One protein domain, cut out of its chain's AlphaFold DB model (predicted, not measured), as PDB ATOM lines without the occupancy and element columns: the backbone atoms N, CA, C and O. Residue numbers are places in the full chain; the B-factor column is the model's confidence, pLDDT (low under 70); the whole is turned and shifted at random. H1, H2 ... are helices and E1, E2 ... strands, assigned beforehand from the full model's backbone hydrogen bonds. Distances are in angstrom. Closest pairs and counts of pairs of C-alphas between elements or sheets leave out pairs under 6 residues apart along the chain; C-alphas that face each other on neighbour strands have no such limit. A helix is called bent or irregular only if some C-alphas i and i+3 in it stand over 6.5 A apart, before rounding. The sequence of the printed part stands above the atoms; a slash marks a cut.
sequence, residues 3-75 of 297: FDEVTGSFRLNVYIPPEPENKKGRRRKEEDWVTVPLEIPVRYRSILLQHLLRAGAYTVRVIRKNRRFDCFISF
ATOM      1  N   PHE A   3      39.522  -0.798  -1.875       87.75
ATOM      2  CA  PHE A   3      39.085  -0.044  -0.708       87.75
ATOM      3  C   PHE A   3      37.568  -0.170  -0.616       87.75
ATOM      4  O   PHE A   3      36.873   0.064  -1.602       87.75
ATOM      5  N   ASP A   4      37.078  -0.598   0.539       86.12
ATOM      6  CA  ASP A   4      35.655  -0.653   0.841       86.12
ATOM      7  C   ASP A   4      35.273   0.639   1.566       86.12
ATOM      8  O   ASP A   4      35.690   0.869   2.703       86.12
ATOM      9  N   GLU A   5      34.506   1.494   0.889       83.88
ATOM     10  CA  GLU A   5      34.087   2.798   1.410       83.88
ATOM     11  C   GLU A   5      33.117   2.684   2.592       83.88
ATOM     12  O   GLU A   5      33.115   3.556   3.459       83.88
ATOM     13  N   VAL A   6      32.338   1.599   2.671       84.31
ATOM     14  CA  VAL A   6      31.344   1.383   3.734       84.31
ATOM     15  C   VAL A   6      32.038   1.001   5.035       84.31
ATOM     16  O   VAL A   6      31.701   1.507   6.104       84.31
ATOM     17  N   THR A   7      33.028   0.111   4.954       84.94
ATOM     18  CA  THR A   7      33.761  -0.372   6.136       84.94
ATOM     19  C   THR A   7      35.049   0.405   6.414       84.94
ATOM     20  O   THR A   7      35.674   0.216   7.460       84.94
ATOM     21  N   GLY A   8      35.487   1.262   5.486       83.69
ATOM     22  CA  GLY A   8      36.777   1.950   5.543       83.69
ATOM     23  C   GLY A   8      37.976   0.993   5.526       83.69
ATOM     24  O   GLY A   8      39.051   1.335   6.036       83.69
ATOM     25  N   SER A   9      37.796  -0.223   5.000       88.88
ATOM     26  CA  SER A   9      38.785  -1.301   5.061       88.88
ATOM     27  C   SER A   9      39.506  -1.511   3.728       88.88
ATOM     28  O   SER A   9      38.971  -1.268   2.647       88.88
ATOM     29  N   PHE A  10      40.761  -1.964   3.799       92.19
ATOM     30  CA  PHE A  10      41.544  -2.329   2.621       92.19
ATOM     31  C   PHE A  10      41.553  -3.848   2.458       92.19
ATOM     32  O   PHE A  10      41.704  -4.595   3.426       92.19
ATOM     33  N   ARG A  11      41.447  -4.309   1.211       91.81
ATOM     34  CA  ARG A  11      41.550  -5.723   0.841       91.81
ATOM     35  C   ARG A  11      42.576  -5.921  -0.268       91.81
ATOM     36  O   ARG A  11      42.762  -5.061  -1.137       91.81
ATOM     37  N   LEU A  12      43.262  -7.059  -0.246       91.56
ATOM     38  CA  LEU A  12      44.241  -7.446  -1.257       91.56
ATOM     39  C   LEU A  12      43.738  -8.656  -2.038       91.56
ATOM     40  O   LEU A  12      43.448  -9.694  -1.451       91.56
ATOM     41  N   ASN A  13      43.713  -8.525  -3.363       89.81
ATOM     42  CA  ASN A  13      43.446  -9.642  -4.260       89.81
ATOM     43  C   ASN A  13      44.778 -10.345  -4.515       89.81
ATOM     44  O   ASN A  13      45.698  -9.748  -5.082       89.81
ATOM     45  N   VAL A  14      44.888 -11.586  -4.060       87.56
ATOM     46  CA  VAL A  14      46.083 -12.417  -4.178       87.56
ATOM     47  C   VAL A  14      45.781 -13.539  -5.152       87.56
ATOM     48  O   VAL A  14      44.806 -14.264  -4.984       87.56
ATOM     49  N   TYR A  15      46.625 -13.673  -6.170       86.19
ATOM     50  CA  TYR A  15      46.566 -14.809  -7.078       86.19
ATOM     51  C   TYR A  15      47.162 -16.036  -6.389       86.19
ATOM     52  O   TYR A  15      48.306 -15.987  -5.927       86.19
ATOM     53  N   ILE A  16      46.397 -17.121  -6.346       84.19
ATOM     54  CA  ILE A  16      46.835 -18.418  -5.848       84.19
ATOM     55  C   ILE A  16      46.826 -19.374  -7.043       84.19
ATOM     56  O   ILE A  16      45.756 -19.680  -7.564       84.19
ATOM     57  N   PRO A  17      48.000 -19.817  -7.529       80.75
ATOM     58  CA  PRO A  17      48.044 -20.742  -8.646       80.75
ATOM     59  C   PRO A  17      47.385 -22.073  -8.248       80.75
ATOM     60  O   PRO A  17      47.668 -22.595  -7.169       80.75
ATOM     61  N   PRO A  18      46.525 -22.636  -9.105       77.06
ATOM     62  CA  PRO A  18      45.890 -23.924  -8.859       77.06
ATOM     63  C   PRO A  18      46.896 -25.066  -9.004       77.06
ATOM     64  O   PRO A  18      47.775 -25.023  -9.870       77.06
ATOM     65  N   GLU A  19      46.731 -26.109  -8.191       76.06
ATOM     66  CA  GLU A  19      47.522 -27.336  -8.279       76.06
ATOM     67  C   GLU A  19      46.793 -28.407  -9.116       76.06
ATOM     68  O   GLU A  19      45.598 -28.623  -8.907       76.06
ATOM     69  N   PRO A  20      47.475 -29.100 -10.053       75.81
ATOM     70  CA  PRO A  20      48.878 -28.931 -10.442       75.81
ATOM     71  C   PRO A  20      49.111 -27.681 -11.308       75.81
ATOM     72  O   PRO A  20      48.299 -27.312 -12.159       75.81
ATOM     73  N   GLU A  21      50.268 -27.046 -11.112       65.19
ATOM     74  CA  GLU A  21      50.648 -25.810 -11.796       65.19
ATOM     75  C   GLU A  21      50.859 -26.065 -13.303       65.19
ATOM     76  O   GLU A  21      51.902 -26.561 -13.735       65.19
ATOM     77  N   ASN A  22      49.870 -25.736 -14.138       62.47
ATOM     78  CA  ASN A  22      50.012 -25.869 -15.587       62.47
ATOM     79  C   ASN A  22      50.797 -24.664 -16.146       62.47
ATOM     80  O   ASN A  22      50.248 -23.583 -16.363       62.47
ATOM     81  N   LYS A  23      52.111 -24.844 -16.342       60.28
ATOM     82  CA  LYS A  23      53.106 -23.775 -16.583       60.28
ATOM     83  C   LYS A  23      53.007 -23.039 -17.932       60.28
ATOM     84  O   LYS A  23      53.829 -22.160 -18.188       60.28
ATOM     85  N   LYS A  24      52.040 -23.347 -18.809       58.41
ATOM     86  CA  LYS A  24      51.910 -22.697 -20.132       58.41
ATOM     87  C   LYS A  24      50.492 -22.198 -20.421       58.41
ATOM     88  O   LYS A  24      49.562 -22.982 -20.554       58.41
ATOM     89  N   GLY A  25      50.350 -20.881 -20.591       68.19
ATOM     90  CA  GLY A  25      49.242 -20.254 -21.330       68.19
ATOM     91  C   GLY A  25      47.849 -20.262 -20.686       68.19
ATOM     92  O   GLY A  25      46.922 -19.718 -21.287       68.19
ATOM     93  N   ARG A  26      47.666 -20.824 -19.483       75.75
ATOM     94  CA  ARG A  26      46.379 -20.767 -18.773       75.75
ATOM     95  C   ARG A  26      46.010 -19.310 -18.472       75.75
ATOM     96  O   ARG A  26      46.740 -18.605 -17.773       75.75
ATOM     97  N   ARG A  27      44.847 -18.865 -18.961       78.06
ATOM     98  CA  ARG A  27      44.239 -17.602 -18.521       78.06
ATOM     99  C   ARG A  27      43.852 -17.729 -17.048       78.06
ATOM    100  O   ARG A  27      43.213 -18.706 -16.667       78.06
ATOM    101  N   ARG A  28      44.245 -16.739 -16.242       85.19
ATOM    102  CA  ARG A  28      43.831 -16.638 -14.838       85.19
ATOM    103  C   ARG A  28      42.317 -16.468 -14.796       85.19
ATOM    104  O   ARG A  28      41.791 -15.594 -15.484       85.19
ATOM    105  N   LYS A  29      41.647 -17.301 -14.015       84.81
ATOM    106  CA  LYS A  29      40.206 -17.242 -13.777       84.81
ATOM    107  C   LYS A  29      39.926 -16.557 -12.446       84.81
ATOM    108  O   LYS A  29      40.827 -16.423 -11.627       84.81
ATOM    109  N   GLU A  30      38.683 -16.147 -12.224       82.25
ATOM    110  CA  GLU A  30      38.260 -15.496 -10.978       82.25
ATOM    111  C   GLU A  30      38.447 -16.403  -9.748       82.25
ATOM    112  O   GLU A  30      38.931 -15.941  -8.721       82.25
ATOM    113  N   GLU A  31      38.209 -17.711  -9.904       85.25
ATOM    114  CA  GLU A  31      38.469 -18.756  -8.895       85.25
ATOM    115  C   GLU A  31      39.943 -18.850  -8.447       85.25
ATOM    116  O   GLU A  31      40.219 -19.346  -7.357       85.25
ATOM    117  N   ASP A  32      40.889 -18.340  -9.248       86.81
ATOM    118  CA  ASP A  32      42.322 -18.336  -8.922       86.81
ATOM    119  C   ASP A  32      42.718 -17.144  -8.016       86.81
ATOM    120  O   ASP A  32      43.897 -16.960  -7.696       86.81
ATOM    121  N   TRP A  33      41.766 -16.287  -7.630       88.31
ATOM    122  CA  TRP A  33      42.012 -15.105  -6.804       88.31
ATOM    123  C   TRP A  33      41.308 -15.200  -5.458       88.31
ATOM    124  O   TRP A  33      40.111 -15.450  -5.365       88.31
ATOM    125  N   VAL A  34      42.049 -14.892  -4.397       89.38
ATOM    126  CA  VAL A  34      41.503 -14.770  -3.044       89.38
ATOM    127  C   VAL A  34      41.625 -13.331  -2.576       89.38
ATOM    128  O   VAL A  34      42.678 -12.703  -2.702       89.38
ATOM    129  N   THR A  35      40.542 -12.810  -2.006       89.81
ATOM    130  CA  THR A  35      40.497 -11.453  -1.459       89.81
ATOM    131  C   THR A  35      40.646 -11.488   0.057       89.81
ATOM    132  O   THR A  35      39.698 -11.798   0.782       89.81
ATOM    133  N   VAL A  36      41.825 -11.112   0.545       90.81
ATOM    134  CA  VAL A  36      42.155 -11.128   1.977       90.81
ATOM    135  C   VAL A  36      42.081  -9.727   2.596       90.81
ATOM    136  O   VAL A  36      42.371  -8.744   1.905       90.81
ATOM    137  N   PRO A  37      41.708  -9.598   3.884       91.38
ATOM    138  CA  PRO A  37      41.843  -8.341   4.613       91.38
ATOM    139  C   PRO A  37      43.299  -7.864   4.626       91.38
ATOM    140  O   PRO A  37      44.222  -8.663   4.793       91.38
ATOM    141  N   LEU A  38      43.504  -6.561   4.458       92.44
ATOM    142  CA  LEU A  38      44.818  -5.931   4.449       92.44
ATOM    143  C   LEU A  38      44.845  -4.801   5.477       92.44
ATOM    144  O   LEU A  38      44.218  -3.757   5.303       92.44
ATOM    145  N   GLU A  39      45.605  -4.993   6.550       91.44
ATOM    146  CA  GLU A  39      45.779  -3.956   7.557       91.44
ATOM    147  C   GLU A  39      46.786  -2.903   7.074       91.44
ATOM    148  O   GLU A  39      47.970  -3.184   6.883       91.44
ATOM    149  N   ILE A  40      46.310  -1.670   6.882       91.19
ATOM    150  CA  ILE A  40      47.154  -0.525   6.537       91.19
ATOM    151  C   ILE A  40      47.314   0.384   7.762       91.19
ATOM    152  O   ILE A  40      46.305   0.888   8.280       91.19
ATOM    153  N   PRO A  41      48.559   0.671   8.197       90.19
ATOM    154  CA  PRO A  41      48.819   1.648   9.246       90.19
ATOM    155  C   PRO A  41      48.176   2.999   8.923       90.19
ATOM    156  O   PRO A  41      48.331   3.502   7.810       90.19
ATOM    157  N   VAL A  42      47.511   3.613   9.908       87.38
ATOM    158  CA  VAL A  42      46.720   4.853   9.743       87.38
ATOM    159  C   VAL A  42      47.483   5.939   8.977       87.38
ATOM    160  O   VAL A  42      46.963   6.490   8.010       87.38
ATOM    161  N   ARG A  43      48.760   6.151   9.321       83.56
ATOM    162  CA  ARG A  43      49.661   7.130   8.680       83.56
ATOM    163  C   ARG A  43      49.848   6.972   7.163       83.56
ATOM    164  O   ARG A  43      50.345   7.888   6.525       83.56
ATOM    165  N   TYR A  44      49.511   5.817   6.586       87.12
ATOM    166  CA  TYR A  44      49.658   5.542   5.152       87.12
ATOM    167  C   TYR A  44      48.324   5.403   4.416       87.12
ATOM    168  O   TYR A  44      48.325   5.284   3.194       87.12
ATOM    169  N   ARG A  45      47.186   5.430   5.122       89.50
ATOM    170  CA  ARG A  45      45.871   5.218   4.501       89.50
ATOM    171  C   ARG A  45      45.537   6.308   3.488       89.50
ATOM    172  O   ARG A  45      45.185   5.981   2.364       89.50
ATOM    173  N   SER A  46      45.710   7.577   3.864       87.31
ATOM    174  CA  SER A  46      45.376   8.718   3.000       87.31
ATOM    175  C   SER A  46      46.192   8.721   1.702       87.31
ATOM    176  O   SER A  46      45.625   8.750   0.614       87.31
ATOM    177  N   ILE A  47      47.520   8.582   1.800       87.69
ATOM    178  CA  ILE A  47      48.406   8.595   0.625       87.69
ATOM    179  C   ILE A  47      48.159   7.406  -0.311       87.69
ATOM    180  O   ILE A  47      48.186   7.554  -1.529       87.69
ATOM    181  N   LEU A  48      47.878   6.228   0.251       89.38
ATOM    182  CA  LEU A  48      47.521   5.049  -0.527       89.38
ATOM    183  C   LEU A  48      46.161   5.230  -1.210       89.38
ATOM    184  O   LEU A  48      46.034   4.909  -2.385       89.38
ATOM    185  N   LEU A  49      45.162   5.754  -0.499       89.12
ATOM    186  CA  LEU A  49      43.830   5.986  -1.051       89.12
ATOM    187  C   LEU A  49      43.882   6.988  -2.208       89.12
ATOM    188  O   LEU A  49      43.351   6.706  -3.276       89.12
ATOM    189  N   GLN A  50      44.595   8.105  -2.042       86.81
ATOM    190  CA  GLN A  50      44.813   9.078  -3.116       86.81
ATOM    191  C   GLN A  50      45.479   8.450  -4.346       86.81
ATOM    192  O   GLN A  50      45.089   8.744  -5.474       86.81
ATOM    193  N   HIS A  51      46.462   7.566  -4.145       88.38
ATOM    194  CA  HIS A  51      47.117   6.851  -5.244       88.38
ATOM    195  C   HIS A  51      46.165   5.892  -5.971       88.38
ATOM    196  O   HIS A  51      46.144   5.852  -7.202       88.38
ATOM    197  N   LEU A  52      45.348   5.147  -5.219       88.50
ATOM    198  CA  LEU A  52      44.355   4.226  -5.777       88.50
ATOM    199  C   LEU A  52      43.251   4.966  -6.547       88.50
ATOM    200  O   LEU A  52      42.880   4.518  -7.628       88.50
ATOM    201  N   LEU A  53      42.785   6.117  -6.048       87.50
ATOM    202  CA  LEU A  53      41.791   6.964  -6.726       87.50
ATOM    203  C   LEU A  53      42.283   7.484  -8.085       87.50
ATOM    204  O   LEU A  53      41.489   7.680  -8.997       87.50
ATOM    205  N   ARG A  54      43.599   7.664  -8.246       85.88
ATOM    206  CA  ARG A  54      44.230   8.040  -9.524       85.88
ATOM    207  C   ARG A  54      44.466   6.851 -10.462       85.88
ATOM    208  O   ARG A  54      45.125   7.017 -11.482       85.88
ATOM    209  N   ALA A  55      43.996   5.654 -10.103       84.88
ATOM    210  CA  ALA A  55      44.275   4.402 -10.807       84.88
ATOM    211  C   ALA A  55      45.784   4.156 -11.040       84.88
ATOM    212  O   ALA A  55      46.190   3.547 -12.031       84.88
ATOM    213  N   GLY A  56      46.632   4.634 -10.123       84.44
ATOM    214  CA  GLY A  56      48.078   4.519 -10.252       84.44
ATOM    215  C   GLY A  56      48.555   3.074 -10.109       84.44
ATOM    216  O   GLY A  56      48.103   2.336  -9.232       84.44
ATOM    217  N   ALA A  57      49.526   2.666 -10.928       88.69
ATOM    218  CA  ALA A  57      50.158   1.356 -10.790       88.69
ATOM    219  C   ALA A  57      50.908   1.233  -9.450       88.69
ATOM    220  O   ALA A  57      51.489   2.198  -8.945       88.69
ATOM    221  N   TYR A  58      50.907   0.037  -8.870       91.50
ATOM    222  CA  TYR A  58      51.622  -0.286  -7.636       91.50
ATOM    223  C   TYR A  58      52.086  -1.741  -7.665       91.50
ATOM    224  O   TYR A  58      51.507  -2.590  -8.344       91.50
ATOM    225  N   THR A  59      53.118  -2.035  -6.883       91.31
ATOM    226  CA  THR A  59      53.647  -3.386  -6.694       91.31
ATOM    227  C   THR A  59      53.343  -3.846  -5.279       91.31
ATOM    228  O   THR A  59      53.535  -3.088  -4.328       91.31
ATOM    229  N   VAL A  60      52.917  -5.099  -5.127       91.12
ATOM    230  CA  VAL A  60      52.735  -5.740  -3.820       91.12
ATOM    231  C   VAL A  60      53.641  -6.958  -3.733       91.12
ATOM    232  O   VAL A  60      53.591  -7.836  -4.592       91.12
ATOM    233  N   ARG A  61      54.461  -7.026  -2.685       91.31
ATOM    234  CA  ARG A  61      55.245  -8.212  -2.336       91.31
ATOM    235  C   ARG A  61      54.752  -8.760  -1.007       91.31
ATOM    236  O   ARG A  61      54.825  -8.069   0.004       91.31
ATOM    237  N   VAL A  62      54.285 -10.001  -1.014       89.69
ATOM    238  CA  VAL A  62      53.832 -10.703   0.189       89.69
ATOM    239  C   VAL A  62      54.976 -11.567   0.713       89.69
ATOM    240  O   VAL A  62      55.577 -12.326  -0.047       89.69
ATOM    241  N   ILE A  63      55.310 -11.436   1.996       90.81
ATOM    242  CA  ILE A  63      56.386 -12.190   2.647       90.81
ATOM    243  C   ILE A  63      55.828 -12.874   3.889       90.81
ATOM    244  O   ILE A  63      55.232 -12.228   4.745       90.81
ATOM    245  N   ARG A  64      56.055 -14.180   4.022       90.44
ATOM    246  CA  ARG A  64      55.699 -14.922   5.233       90.44
ATOM    247  C   ARG A  64      56.810 -14.783   6.279       90.44
ATOM    248  O   ARG A  64      57.944 -15.175   6.015       90.44
ATOM    249  N   LYS A  65      56.489 -14.268   7.469       90.75
ATOM    250  CA  LYS A  65      57.392 -14.175   8.631       90.75
ATOM    251  C   LYS A  65      56.647 -14.547   9.907       90.75
ATOM    252  O   LYS A  65      55.559 -14.044  10.144       90.75
ATOM    253  N   ASN A  66      57.220 -15.419  10.742       87.50
ATOM    254  CA  ASN A  66      56.671 -15.788  12.060       87.50
ATOM    255  C   ASN A  66      55.161 -16.115  12.042       87.50
ATOM    256  O   ASN A  66      54.392 -15.596  12.846       87.50
ATOM    257  N   ARG A  67      54.728 -16.960  11.089       90.00
ATOM    258  CA  ARG A  67      53.314 -17.335  10.850       90.00
ATOM    259  C   ARG A  67      52.375 -16.178  10.456       90.00
ATOM    260  O   ARG A  67      51.171 -16.389  10.384       90.00
ATOM    261  N   ARG A  68      52.909 -14.998  10.144       88.94
ATOM    262  CA  ARG A  68      52.187 -13.843   9.596       88.94
ATOM    263  C   ARG A  68      52.609 -13.585   8.151       88.94
ATOM    264  O   ARG A  68      53.660 -14.059   7.712       88.94
ATOM    265  N   PHE A  69      51.778 -12.853   7.420       89.88
ATOM    266  CA  PHE A  69      52.072 -12.390   6.069       89.88
ATOM    267  C   PHE A  69      52.203 -10.869   6.078       89.88
ATOM    268  O   PHE A  69      51.231 -10.164   6.331       89.88
ATOM    269  N   ASP A  70      53.400 -10.377   5.778       91.44
ATOM    270  CA  ASP A  70      53.679  -8.954   5.627       91.44
ATOM    271  C   ASP A  70      53.526  -8.558   4.158       91.44
ATOM    272  O   ASP A  70      54.080  -9.205   3.263       91.44
ATOM    273  N   CYS A  71      52.801  -7.469   3.904       91.12
ATOM    274  CA  CYS A  71      52.629  -6.911   2.567       91.12
ATOM    275  C   CYS A  71      53.488  -5.654   2.402       91.12
ATOM    276  O   CYS A  71      53.277  -4.644   3.071       91.12
ATOM    277  N   PHE A  72      54.435  -5.697   1.469       91.50
ATOM    278  CA  PHE A  72      55.231  -4.547   1.058       91.50
ATOM    279  C   PHE A  72      54.604  -3.939  -0.190       91.50
ATOM    280  O   PHE A  72      54.625  -4.552  -1.257       91.50
ATOM    281  N   ILE A  73      54.037  -2.746  -0.036       91.62
ATOM    282  CA  ILE A  73      53.339  -2.026  -1.099       91.62
ATOM    283  C   ILE A  73      54.217  -0.857  -1.532       91.62
ATOM    284  O   ILE A  73      54.598  -0.026  -0.706       91.62
ATOM    285  N   SER A  74      54.523  -0.800  -2.824       90.00
ATOM    286  CA  SER A  74      55.397   0.214  -3.414       90.00
ATOM    287  C   SER A  74      54.712   0.885  -4.592       90.00
ATOM    288  O   SER A  74      54.199   0.210  -5.482       90.00
ATOM    289  N   PHE A  75      54.743   2.212  -4.614       89.38
ATOM    290  CA  PHE A  75      54.222   3.036  -5.698       89.38
ATOM    291  C   PHE A  75      54.992   4.362  -5.772       89.38
ATOM    292  O   PHE A  75      55.586   4.775  -4.766       89.38
TER     293      PHE A  75
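AT A GLANCE: This is residues 3 to 75 of the 297 residues of an uncharacterized protein of Fervidicola ferrireducens (UniProt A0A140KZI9). Two separate hairpins of two strands each, E1 with E2 and E3 with E4, are set crosswise with a gap between them, and the single helix H1 lies past one end of both, on the way from E2 to E3. Residues 19 to 27, in the long loop that joins E1 to E2, stick out at the other end from H1. The printed part has 73 residues with one named helix and four named strands, in the order E1, E2, H1, E3, E4, and its class is mixed, helices and strands. The strands form two antiparallel sheets, one of order E1 - E2 and one of order E3 - E4. The whole is loose, with a radius of gyration of the C-alphas of 14.5 A, and spans 41 by 32 by 24 A.

IN THESE COORDINATES: The printed part begins at Phe 3, and its residues 3 to 4 pair antiparallel with residues 9 to 10, which belong to the first strand. That strand is E1, residues 9 to 15, whose C-alphas run from (38.785, -1.301, 5.061) to (46.566, -14.809, -7.078), 19.8 A from first to last. Residues 16 to 32 hold no named element. E2 follows, residues 33 to 38, 14.8 A long from C-alpha to C-alpha. H1, residues 42 to 53, begins with C-alpha 42 at (46.720, 4.853, 9.743) and is 17.3 A long. H1 is irregular: C-alphas 43 and 46 are 7.3 A apart, where about 5 A is found in a regular helix, and its line is a rough one. E3, residues 59 to 65, is 19.1 A long. E4, residues 68 to 74, is 19.4 A long and ends with C-alpha 74 at (55.397, 0.214, -3.414).

HOW THE PARTS SIT: E1 and E2 form a hairpin across a long link; they are antiparallel neighbours, with 148 degrees between their N-to-C directions. Among their C-alphas that face each other are 13 and 35, 4.5 A apart. N 14 and O 34 are within hydrogen-bond range at 2.8 A, and so are N 38 and O 10 at 2.9 A. After E2 a tight link of 3 residues leads to H1. In the backbone of H1, 6 of 8 O i to N i+4 pairs are within hydrogen-bond range. H1 is apart from E1 and from E4. A tight link of 5 residues joins H1 to E3. E3 and E4 form the second hairpin, antiparallel, with 157 degrees between their directions. Their C-alphas 64 and 69 face each other at 4.5 A. N 63 and O 70 are within hydrogen-bond range at 2.8 A, as are N 59 and O 74 at 2.9 A. E1 is apart from E3 and from E4, and E2 is apart from E3. E2 and E4 are only just apart, with their closest C-alphas 8.1 A from each other.

THE WHOLE: The two C-alphas farthest apart are those of Lys 24 and Arg 43, at 41.5 A. Residues 19 to 27 stand free; without them the body has 64 residues, spans 34 by 30 by 24 A and has a radius of gyration of 12.8 A. The link from E1 to E2, 17 residues, is long, and the links from E2 to H1, from H1 to E3 and from E3 to E4 are tight. The printed part has no cut, and the C-alphas of Phe 3 and Phe 75 are 16.2 A apart. The mean pLDDT of the printed part is 85.8; residues 21 to 25 are under 70.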